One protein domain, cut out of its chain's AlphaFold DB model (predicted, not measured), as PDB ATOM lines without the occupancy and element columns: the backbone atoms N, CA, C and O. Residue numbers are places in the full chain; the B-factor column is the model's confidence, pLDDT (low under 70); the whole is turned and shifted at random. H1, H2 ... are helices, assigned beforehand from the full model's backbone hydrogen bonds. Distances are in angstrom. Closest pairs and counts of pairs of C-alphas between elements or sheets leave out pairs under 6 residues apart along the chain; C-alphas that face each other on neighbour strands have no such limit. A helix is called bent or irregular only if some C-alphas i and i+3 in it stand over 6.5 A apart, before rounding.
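What this domain is: This is residues 497 to 575 of the 587 residues of an uncharacterized protein of Shewanella sediminis (strain HAW-EB3) (UniProt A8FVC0). This domain has little regular structure: it is a winding body of loops with three short helices, H1, H2 and H3, set apart from one another. The looped stretch 497 to 516 lies toward one end of the longest axis and H3 toward the other, while part of stretch 544 to 569 passes near the middle. The printed part has 79 residues, 21 of them in the helices, with no named strand; its class is all helix. It is compact and rounded, with a radius of gyration of the C-alphas of 12.5 A and spans of 35 by 30 by 20 A.

How they stand to each other: Look first at H1, residues 517 to 522, then H2, residues 535 to 543, and H3, residues 570 to 575; each pair is apart. In H1 every O i to N i+4 pair is within hydrogen-bond range; H2 has 2 of 5, with 4 of 6 O i to N i+3 pairs, and H3 has 0 of 2, with 1 of 3.

Where its parts are: Find C-alpha 517 at (-39.680, 7.310, 6.977), where H1 begins its 8.1 A. H2 spans 13.9 A and is only just irregular: C-alphas 538 and 541 are 6.6 A apart. H3 runs 9.2 A to C-alpha 575 at (-44.739, 14.264, -11.801).

The domain as a whole: The C-alphas farthest apart, of Thr 502 and Ser 571, are 34.7 A apart. Both links are long, and the printed part has no cut. No printed residue is under 70 in pLDDT.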
ATOM      1  N   ASN A 497     -25.226  -1.735   4.303       86.38
ATOM      2  CA  ASN A 497     -26.679  -1.786   4.257       86.38
ATOM      3  C   ASN A 497     -27.272  -0.458   4.723       86.38
ATOM      4  O   ASN A 497     -26.722   0.213   5.589       86.38
ATOM      5  N   LEU A 498     -28.417  -0.107   4.148       87.06
ATOM      6  CA  LEU A 498     -29.243   0.994   4.611       87.06
ATOM      7  C   LEU A 498     -29.938   0.583   5.914       87.06
ATOM      8  O   LEU A 498     -30.790  -0.312   5.901       87.06
ATOM      9  N   ASP A 499     -29.607   1.263   7.006       87.81
ATOM     10  CA  ASP A 499     -30.305   1.174   8.285       87.81
ATOM     11  C   ASP A 499     -30.892   2.547   8.633       87.81
ATOM     12  O   ASP A 499     -30.185   3.542   8.678       87.81
ATOM     13  N   LEU A 500     -32.210   2.604   8.835       88.00
ATOM     14  CA  LEU A 500     -32.921   3.826   9.233       88.00
ATOM     15  C   LEU A 500     -33.289   3.822  10.727       88.00
ATOM     16  O   LEU A 500     -34.025   4.695  11.183       88.00
ATOM     17  N   THR A 501     -32.863   2.802  11.478       88.12
ATOM     18  CA  THR A 501     -33.147   2.661  12.914       88.12
ATOM     19  C   THR A 501     -32.097   3.335  13.792       88.12
ATOM     20  O   THR A 501     -32.382   3.653  14.947       88.12
ATOM     21  N   THR A 502     -30.915   3.595  13.237       89.38
ATOM     22  CA  THR A 502     -29.809   4.304  13.879       89.38
ATOM     23  C   THR A 502     -29.265   5.375  12.951       89.38
ATOM     24  O   THR A 502     -29.308   5.210  11.736       89.38
ATOM     25  N   ASP A 503     -28.713   6.440  13.524       89.88
ATOM     26  CA  ASP A 503     -28.053   7.479  12.740       89.88
ATOM     27  C   ASP A 503     -26.670   6.989  12.289       89.88
ATOM     28  O   ASP A 503     -25.817   6.644  13.112       89.88
ATOM     29  N   SER A 504     -26.458   6.972  10.977       90.50
ATOM     30  CA  SER A 504     -25.169   6.705  10.347       90.50
ATOM     31  C   SER A 504     -24.204   7.886  10.504       90.50
ATOM     32  O   SER A 504     -24.572   9.002  10.889       90.50
ATOM     33  N   LYS A 505     -22.938   7.684  10.114       88.88
ATOM     34  CA  LYS A 505     -21.955   8.781  10.031       88.88
ATOM     35  C   LYS A 505     -22.409   9.905   9.095       88.88
ATOM     36  O   LYS A 505     -22.131  11.068   9.364       88.88
ATOM     37  N   LEU A 506     -23.082   9.564   7.993       90.94
ATOM     38  CA  LEU A 506     -23.586  10.548   7.035       90.94
ATOM     39  C   LEU A 506     -24.802  11.293   7.599       90.94
ATOM     40  O   LEU A 506     -24.930  12.496   7.368       90.94
ATOM     41  N   ASP A 507     -25.641  10.629   8.397       92.25
ATOM     42  CA  ASP A 507     -26.770  11.280   9.074       92.25
ATOM     43  C   ASP A 507     -26.286  12.350  10.054       92.25
ATOM     44  O   ASP A 507     -26.789  13.474  10.034       92.25
ATOM     45  N   ALA A 508     -25.238  12.048  10.828       91.00
ATOM     46  CA  ALA A 508     -24.583  13.009  11.718       91.00
ATOM     47  C   ALA A 508     -23.945  14.203  10.975       91.00
ATOM     48  O   ALA A 508     -23.692  15.243  11.579       91.00
ATOM     49  N   LEU A 509     -23.699  14.066   9.668       92.38
ATOM     50  CA  LEU A 509     -23.183  15.120   8.790       92.38
ATOM     51  C   LEU A 509     -24.293  15.909   8.072       92.38
ATOM     52  O   LEU A 509     -23.983  16.770   7.251       92.38
ATOM     53  N   GLY A 510     -25.568  15.638   8.365       92.56
ATOM     54  CA  GLY A 510     -26.711  16.357   7.794       92.56
ATOM     55  C   GLY A 510     -27.415  15.642   6.639       92.56
ATOM     56  O   GLY A 510     -28.306  16.221   6.028       92.56
ATOM     57  N   TYR A 511     -27.070  14.383   6.339       92.44
ATOM     58  CA  TYR A 511     -27.783  13.578   5.333       92.44
ATOM     59  C   TYR A 511     -28.973  12.793   5.892       92.44
ATOM     60  O   TYR A 511     -29.570  11.994   5.171       92.44
ATOM     61  N   LYS A 512     -29.354  13.027   7.150       93.19
ATOM     62  CA  LYS A 512     -30.496  12.348   7.763       93.19
ATOM     63  C   LYS A 512     -31.779  12.620   6.985       93.19
ATOM     64  O   LYS A 512     -31.943  13.669   6.360       93.19
ATOM     65  N   LEU A 513     -32.710  11.666   7.013       93.06
ATOM     66  CA  LEU A 513     -34.070  11.937   6.562       93.06
ATOM     67  C   LEU A 513     -34.658  13.084   7.390       93.06
ATOM     68  O   LEU A 513     -34.598  13.060   8.620       93.06
ATOM     69  N   LYS A 514     -35.293  14.044   6.717       91.94
ATOM     70  CA  LYS A 514     -35.905  15.227   7.353       91.94
ATOM     71  C   LYS A 514     -37.101  14.923   8.263       91.94
ATOM     72  O   LYS A 514     -37.659  15.806   8.907       91.94
ATOM     73  N   GLY A 515     -37.550  13.670   8.287       91.06
ATOM     74  CA  GLY A 515     -38.683  13.233   9.086       91.06
ATOM     75  C   GLY A 515     -38.815  11.712   9.139       91.06
ATOM     76  O   GLY A 515     -37.999  10.989   8.558       91.06
ATOM     77  N   PRO A 516     -39.853  11.203   9.827       90.31
ATOM     78  CA  PRO A 516     -40.128   9.775   9.890       90.31
ATOM     79  C   PRO A 516     -40.274   9.184   8.489       90.31
ATOM     80  O   PRO A 516     -40.979   9.743   7.644       90.31
ATOM     81  N   LYS A 517     -39.655   8.021   8.263       89.50
ATOM     82  CA  LYS A 517     -39.680   7.310   6.977       89.50
ATOM     83  C   LYS A 517     -41.099   7.191   6.418       89.50
ATOM     84  O   LYS A 517     -41.309   7.421   5.236       89.50
ATOM     85  N   GLU A 518     -42.082   6.857   7.253       87.50
ATOM     86  CA  GLU A 518     -43.478   6.703   6.832       87.50
ATOM     87  C   GLU A 518     -44.049   7.996   6.239       87.50
ATOM     88  O   GLU A 518     -44.792   7.927   5.270       87.50
ATOM     89  N   GLN A 519     -43.683   9.162   6.775       87.94
ATOM     90  CA  GLN A 519     -44.151  10.458   6.277       87.94
ATOM     91  C   GLN A 519     -43.395  10.877   5.019       87.94
ATOM     92  O   GLN A 519     -44.007  11.304   4.044       87.94
ATOM     93  N   VAL A 520     -42.068  10.718   5.024       90.19
ATOM     94  CA  VAL A 520     -41.227  11.085   3.882       90.19
ATOM     95  C   VAL A 520     -41.567  10.216   2.671       90.19
ATOM     96  O   VAL A 520     -41.798  10.735   1.586       90.19
ATOM     97  N   CYS A 521     -41.669   8.898   2.838       88.88
ATOM     98  CA  CYS A 521     -41.969   7.993   1.730       88.88
ATOM     99  C   CYS A 521     -43.431   8.077   1.261       88.88
ATOM    100  O   CYS A 521     -43.686   7.817   0.085       88.88
ATOM    101  N   ALA A 522     -44.378   8.457   2.133       87.69
ATOM    102  CA  ALA A 522     -45.790   8.618   1.766       87.69
ATOM    103  C   ALA A 522     -46.032   9.704   0.711       87.69
ATOM    104  O   ALA A 522     -47.062   9.681   0.049       87.69
ATOM    105  N   GLN A 523     -45.064  10.601   0.498       86.50
ATOM    106  CA  GLN A 523     -45.093  11.555  -0.609       86.50
ATOM    107  C   GLN A 523     -45.274  10.859  -1.967       86.50
ATOM    108  O   GLN A 523     -45.955  11.392  -2.830       86.50
ATOM    109  N   CYS A 524     -44.708   9.665  -2.174       87.12
ATOM    110  CA  CYS A 524     -44.694   9.000  -3.488       87.12
ATOM    111  C   CYS A 524     -45.136   7.529  -3.440       87.12
ATOM    112  O   CYS A 524     -45.124   6.839  -4.464       87.12
ATOM    113  N   HIS A 525     -45.397   6.990  -2.249       86.69
ATOM    114  CA  HIS A 525     -45.677   5.574  -2.042       86.69
ATOM    115  C   HIS A 525     -46.843   5.379  -1.078       86.69
ATOM    116  O   HIS A 525     -46.874   5.938   0.010       86.69
ATOM    117  N   ASP A 526     -47.735   4.451  -1.407       84.31
ATOM    118  CA  ASP A 526     -48.864   4.024  -0.568       84.31
ATOM    119  C   ASP A 526     -48.465   3.139   0.637       84.31
ATOM    120  O   ASP A 526     -49.312   2.511   1.272       84.31
ATOM    121  N   GLY A 527     -47.166   3.034   0.936       78.62
ATOM    122  CA  GLY A 527     -46.622   2.157   1.975       78.62
ATOM    123  C   GLY A 527     -46.494   0.679   1.580       78.62
ATOM    124  O   GLY A 527     -45.965  -0.105   2.367       78.62
ATOM    125  N   SER A 528     -46.901   0.275   0.369       81.19
ATOM    126  CA  SER A 528     -46.745  -1.109  -0.122       81.19
ATOM    127  C   SER A 528     -45.321  -1.444  -0.588       81.19
ATOM    128  O   SER A 528     -44.981  -2.611  -0.809       81.19
ATOM    129  N   LYS A 529     -44.473  -0.425  -0.771       80.56
ATOM    130  CA  LYS A 529     -43.098  -0.582  -1.254       80.56
ATOM    131  C   LYS A 529     -42.154  -0.962  -0.116       80.56
ATOM    132  O   LYS A 529     -42.061  -0.274   0.895       80.56
ATOM    133  N   ASN A 530     -41.392  -2.030  -0.334       83.94
ATOM    134  CA  ASN A 530     -40.295  -2.402   0.555       83.94
ATOM    135  C   ASN A 530     -39.120  -1.432   0.396       83.94
ATOM    136  O   ASN A 530     -38.775  -1.050  -0.725       83.94
ATOM    137  N   LEU A 531     -38.469  -1.107   1.515       85.19
ATOM    138  CA  LEU A 531     -37.239  -0.323   1.520       85.19
ATOM    139  C   LEU A 531     -36.122  -1.095   0.785       85.19
ATOM    140  O   LEU A 531     -35.905  -2.279   1.079       85.19
ATOM    141  N   PRO A 532     -35.399  -0.465  -0.155       88.31
ATOM    142  CA  PRO A 532     -34.153  -1.011  -0.674       88.31
ATOM    143  C   PRO A 532     -33.149  -1.299   0.447       88.31
ATOM    144  O   PRO A 532     -33.111  -0.597   1.451       88.31
ATOM    145  N   ARG A 533     -32.315  -2.326   0.259       86.69
ATOM    146  CA  ARG A 533     -31.303  -2.729   1.251       86.69
ATOM    147  C   ARG A 533     -30.050  -1.859   1.254       86.69
ATOM    148  O   ARG A 533     -29.285  -1.946   2.201       86.69
ATOM    149  N   THR A 534     -29.814  -1.077   0.206       87.12
ATOM    150  CA  THR A 534     -28.549  -0.366  -0.009       87.12
ATOM    151  C   THR A 534     -28.798   1.084  -0.417       87.12
ATOM    152  O   THR A 534     -29.816   1.404  -1.044       87.12
ATOM    153  N   TRP A 535     -27.867   1.964  -0.044       84.44
ATOM    154  CA  TRP A 535     -27.951   3.408  -0.277       84.44
ATOM    155  C   TRP A 535     -27.986   3.784  -1.762       84.44
ATOM    156  O   TRP A 535     -28.730   4.685  -2.138       84.44
ATOM    157  N   ASP A 536     -27.236   3.087  -2.616       84.19
ATOM    158  CA  ASP A 536     -27.238   3.281  -4.074       84.19
ATOM    159  C   ASP A 536     -28.635   3.035  -4.660       84.19
ATOM    160  O   ASP A 536     -29.195   3.891  -5.342       84.19
ATOM    161  N   ARG A 537     -29.267   1.913  -4.295       89.69
ATOM    162  CA  ARG A 537     -30.613   1.572  -4.765       89.69
ATOM    163  C   ARG A 537     -31.668   2.528  -4.242       89.69
ATOM    164  O   ARG A 537     -32.641   2.789  -4.949       89.69
ATOM    165  N   MET A 538     -31.496   3.027  -3.017       90.25
ATOM    166  CA  MET A 538     -32.349   4.093  -2.502       90.25
ATOM    167  C   MET A 538     -32.193   5.361  -3.344       90.25
ATOM    168  O   MET A 538     -33.189   5.985  -3.700       90.25
ATOM    169  N   HIS A 539     -30.973   5.714  -3.735       91.69
ATOM    170  CA  HIS A 539     -30.713   6.928  -4.498       91.69
ATOM    171  C   HIS A 539     -30.996   6.831  -5.997       91.69
ATOM    172  O   HIS A 539     -30.994   7.871  -6.643       91.69
ATOM    173  N   ASN A 540     -31.395   5.676  -6.543       91.94
ATOM    174  CA  ASN A 540     -31.949   5.587  -7.908       91.94
ATOM    175  C   ASN A 540     -33.126   6.559  -8.148       91.94
ATOM    176  O   ASN A 540     -33.478   6.840  -9.289       91.94
ATOM    177  N   HIS A 541     -33.745   7.093  -7.085       91.38
ATOM    178  CA  HIS A 541     -34.712   8.189  -7.171       91.38
ATOM    179  C   HIS A 541     -34.187   9.418  -7.926       91.38
ATOM    180  O   HIS A 541     -34.961  10.037  -8.651       91.38
ATOM    181  N   VAL A 542     -32.892   9.727  -7.841       92.31
ATOM    182  CA  VAL A 542     -32.296  10.885  -8.532       92.31
ATOM    183  C   VAL A 542     -32.211  10.708 -10.052       92.31
ATOM    184  O   VAL A 542     -31.833  11.641 -10.745       92.31
ATOM    185  N   GLU A 543     -32.542   9.524 -10.568       90.50
ATOM    186  CA  GLU A 543     -32.554   9.195 -12.000       90.50
ATOM    187  C   GLU A 543     -33.975   8.890 -12.512       90.50
ATOM    188  O   GLU A 543     -34.160   8.504 -13.664       90.50
ATOM    189  N   LYS A 544     -35.004   9.015 -11.661       87.00
ATOM    190  CA  LYS A 544     -36.392   8.720 -12.044       87.00
ATOM    191  C   LYS A 544     -37.036   9.866 -12.824       87.00
ATOM    192  O   LYS A 544     -36.893  11.021 -12.456       87.00
ATOM    193  N   GLY A 545     -37.867   9.507 -13.801       82.38
ATOM    194  CA  GLY A 545     -38.681  10.456 -14.566       82.38
ATOM    195  C   GLY A 545     -37.850  11.366 -15.465       82.38
ATOM    196  O   GLY A 545     -36.766  10.988 -15.906       82.38
ATOM    197  N   SER A 546     -38.400  12.531 -15.793       81.19
ATOM    198  CA  SER A 546     -37.793  13.472 -16.736       81.19
ATOM    199  C   SER A 546     -36.597  14.242 -16.163       81.19
ATOM    200  O   SER A 546     -35.679  14.575 -16.915       81.19
ATOM    201  N   ALA A 547     -36.583  14.489 -14.848       84.69
ATOM    202  CA  ALA A 547     -35.597  15.343 -14.180       84.69
ATOM    203  C   ALA A 547     -34.888  14.681 -12.983       84.69
ATOM    204  O   ALA A 547     -33.901  15.224 -12.494       84.69
ATOM    205  N   GLY A 548     -35.349  13.518 -12.506       90.81
ATOM    206  CA  GLY A 548     -34.860  12.930 -11.256       90.81
ATOM    207  C   GLY A 548     -35.497  13.580 -10.030       90.81
ATOM    208  O   GLY A 548     -35.740  14.781 -10.017       90.81
ATOM    209  N   ILE A 549     -35.747  12.812  -8.969       91.19
ATOM    210  CA  ILE A 549     -36.288  13.343  -7.708       91.19
ATOM    211  C   ILE A 549     -35.175  14.056  -6.932       91.19
ATOM    212  O   ILE A 549     -34.120  13.470  -6.667       91.19
ATOM    213  N   GLY A 550     -35.412  15.310  -6.551       91.31
ATOM    214  CA  GLY A 550     -34.471  16.129  -5.793       91.31
ATOM    215  C   GLY A 550     -34.291  15.692  -4.347       91.31
ATOM    216  O   GLY A 550     -35.165  15.093  -3.723       91.31
ATOM    217  N   CYS A 551     -33.127  16.026  -3.792       92.38
ATOM    218  CA  CYS A 551     -32.749  15.653  -2.430       92.38
ATOM    219  C   CYS A 551     -33.719  16.213  -1.372       92.38
ATOM    220  O   CYS A 551     -34.004  15.514  -0.400       92.38
ATOM    221  N   ASN A 552     -34.300  17.394  -1.617       91.00
ATOM    222  CA  ASN A 552     -35.226  18.088  -0.714       91.00
ATOM    223  C   ASN A 552     -36.570  17.350  -0.520       91.00
ATOM    224  O   ASN A 552     -37.342  17.624   0.403       91.00
ATOM    225  N   PHE A 553     -36.873  16.347  -1.352       90.62
ATOM    226  CA  PHE A 553     -37.988  15.437  -1.082       90.62
ATOM    227  C   PHE A 553     -37.749  14.579   0.167       90.62
ATOM    228  O   PHE A 553     -38.698  14.298   0.899       90.62
ATOM    229  N   CYS A 554     -36.498  14.205   0.451       91.81
ATOM    230  CA  CYS A 554     -36.148  13.238   1.497       91.81
ATOM    231  C   CYS A 554     -35.297  13.816   2.633       91.81
ATOM    232  O   CYS A 554     -35.373  13.327   3.759       91.81
ATOM    233  N   HIS A 555     -34.513  14.848   2.346       93.12
ATOM    234  CA  HIS A 555     -33.534  15.453   3.244       93.12
ATOM    235  C   HIS A 555     -33.787  16.952   3.358       93.12
ATOM    236  O   HIS A 555     -34.414  17.527   2.473       93.12
ATOM    237  N   ASP A 556     -33.229  17.590   4.381       90.69
ATOM    238  CA  ASP A 556     -33.169  19.055   4.474       90.69
ATOM    239  C   ASP A 556     -31.955  19.589   3.689       90.69
ATOM    240  O   ASP A 556     -31.144  20.359   4.195       90.69
ATOM    241  N   VAL A 557     -31.779  19.094   2.456       90.50
ATOM    242  CA  VAL A 557     -30.634  19.398   1.588       90.50
ATOM    243  C   VAL A 557     -31.090  19.549   0.147       90.50
ATOM    244  O   VAL A 557     -31.765  18.678  -0.407       90.50
ATOM    245  N   GLU A 558     -30.612  20.605  -0.498       88.44
ATOM    246  CA  GLU A 558     -30.788  20.854  -1.924       88.44
ATOM    247  C   GLU A 558     -29.490  20.615  -2.708       88.44
ATOM    248  O   GLU A 558     -28.369  20.726  -2.198       88.44
ATOM    249  N   ARG A 559     -29.650  20.255  -3.985       87.69
ATOM    250  CA  ARG A 559     -28.557  20.041  -4.944       87.69
ATOM    251  C   ARG A 559     -28.899  20.736  -6.255       87.69
ATOM    252  O   ARG A 559     -29.115  20.081  -7.274       87.69
ATOM    253  N   VAL A 560     -29.004  22.063  -6.198       85.19
ATOM    254  CA  VAL A 560     -29.398  22.918  -7.332       85.19
ATOM    255  C   VAL A 560     -28.498  22.676  -8.545       85.19
ATOM    256  O   VAL A 560     -28.973  22.625  -9.676       85.19
ATOM    257  N   GLU A 561     -27.211  22.404  -8.318       85.81
ATOM    258  CA  GLU A 561     -26.237  22.078  -9.362       85.81
ATOM    259  C   GLU A 561     -26.575  20.808 -10.160       85.81
ATOM    260  O   GLU A 561     -26.074  20.621 -11.266       85.81
ATOM    261  N   ARG A 562     -27.418  19.926  -9.610       87.12
ATOM    262  CA  ARG A 562     -27.852  18.686 -10.265       87.12
ATOM    263  C   ARG A 562     -29.138  18.849 -11.071       87.12
ATOM    264  O   ARG A 562     -29.513  17.897 -11.748       87.12
ATOM    265  N   ASN A 563     -29.794  20.011 -10.994       88.56
ATOM    266  CA  ASN A 563     -31.036  20.314 -11.709       88.56
ATOM    267  C   ASN A 563     -32.113  19.220 -11.539       88.56
ATOM    268  O   ASN A 563     -32.739  18.792 -12.507       88.56
ATOM    269  N   LEU A 564     -32.267  18.734 -10.303       90.50
ATOM    270  CA  LEU A 564     -33.271  17.732  -9.950       90.50
ATOM    271  C   LEU A 564     -34.621  18.400  -9.672       90.50
ATOM    272  O   LEU A 564     -34.685  19.572  -9.310       90.50
ATOM    273  N   CYS A 565     -35.686  17.616  -9.787       89.38
ATOM    274  CA  CYS A 565     -37.044  18.009  -9.438       89.38
ATOM    275  C   CYS A 565     -37.128  18.473  -7.976       89.38
ATOM    276  O   CYS A 565     -36.762  17.717  -7.074       89.38
ATOM    277  N   ASP A 566     -37.633  19.682  -7.734       86.75
ATOM    278  CA  ASP A 566     -37.807  20.228  -6.384       86.75
ATOM    279  C   ASP A 566     -39.276  20.114  -5.921       86.75
ATOM    280  O   ASP A 566     -40.184  20.389  -6.716       86.75
ATOM    281  N   PRO A 567     -39.554  19.722  -4.659       85.38
ATOM    282  CA  PRO A 567     -40.923  19.635  -4.145       85.38
ATOM    283  C   PRO A 567     -41.680  20.969  -4.135       85.38
ATOM    284  O   PRO A 567     -42.911  20.964  -4.146       85.38
ATOM    285  N   CYS A 568     -40.975  22.098  -4.115       84.12
ATOM    286  CA  CYS A 568     -41.554  23.436  -4.137       84.12
ATOM    287  C   CYS A 568     -41.891  23.925  -5.553       84.12
ATOM    288  O   CYS A 568     -42.626  24.904  -5.707       84.12
ATOM    289  N   ASP A 569     -41.428  23.235  -6.599       84.00
ATOM    290  CA  ASP A 569     -41.854  23.499  -7.968       84.00
ATOM    291  C   ASP A 569     -43.146  22.720  -8.278       84.00
ATOM    292  O   ASP A 569     -43.193  21.489  -8.344       84.00
ATOM    293  N   SER A 570     -44.235  23.463  -8.491       78.19
ATOM    294  CA  SER A 570     -45.559  22.906  -8.806       78.19
ATOM    295  C   SER A 570     -45.591  22.040 -10.072       78.19
ATOM    296  O   SER A 570     -46.381  21.103 -10.148       78.19
ATOM    297  N   SER A 571     -44.744  22.323 -11.066       79.06
ATOM    298  CA  SER A 571     -44.681  21.538 -12.307       79.06
ATOM    299  C   SER A 571     -43.982  20.191 -12.101       79.06
ATOM    300  O   SER A 571     -44.331  19.193 -12.728       79.06
ATOM    301  N   CYS A 572     -43.052  20.180 -11.156       78.12
ATOM    302  CA  CYS A 572     -42.180  19.087 -10.765       78.12
ATOM    303  C   CYS A 572     -42.864  18.131  -9.774       78.12
ATOM    304  O   CYS A 572     -42.926  16.923  -9.994       78.12
ATOM    305  N   SER A 573     -43.457  18.676  -8.713       73.00
ATOM    306  CA  SER A 573     -44.191  17.917  -7.691       73.00
ATOM    307  C   SER A 573     -45.309  17.043  -8.287       73.00
ATOM    308  O   SER A 573     -45.471  15.890  -7.891       73.00
ATOM    309  N   ILE A 574     -46.025  17.513  -9.309       77.75
ATOM    310  CA  ILE A 574     -47.101  16.733  -9.949       77.75
ATOM    311  C   ILE A 574     -46.579  15.469 -10.667       77.75
ATOM    312  O   ILE A 574     -47.332  14.507 -10.815       77.75
ATOM    313  N   GLU A 575     -45.312  15.428 -11.100       79.50
ATOM    314  CA  GLU A 575     -44.739  14.264 -11.801       79.50
ATOM    315  C   GLU A 575     -44.464  13.077 -10.856       79.50
ATOM    316  O   GLU A 575     -44.535  11.924 -11.289       79.50
TER     317      GLU A 575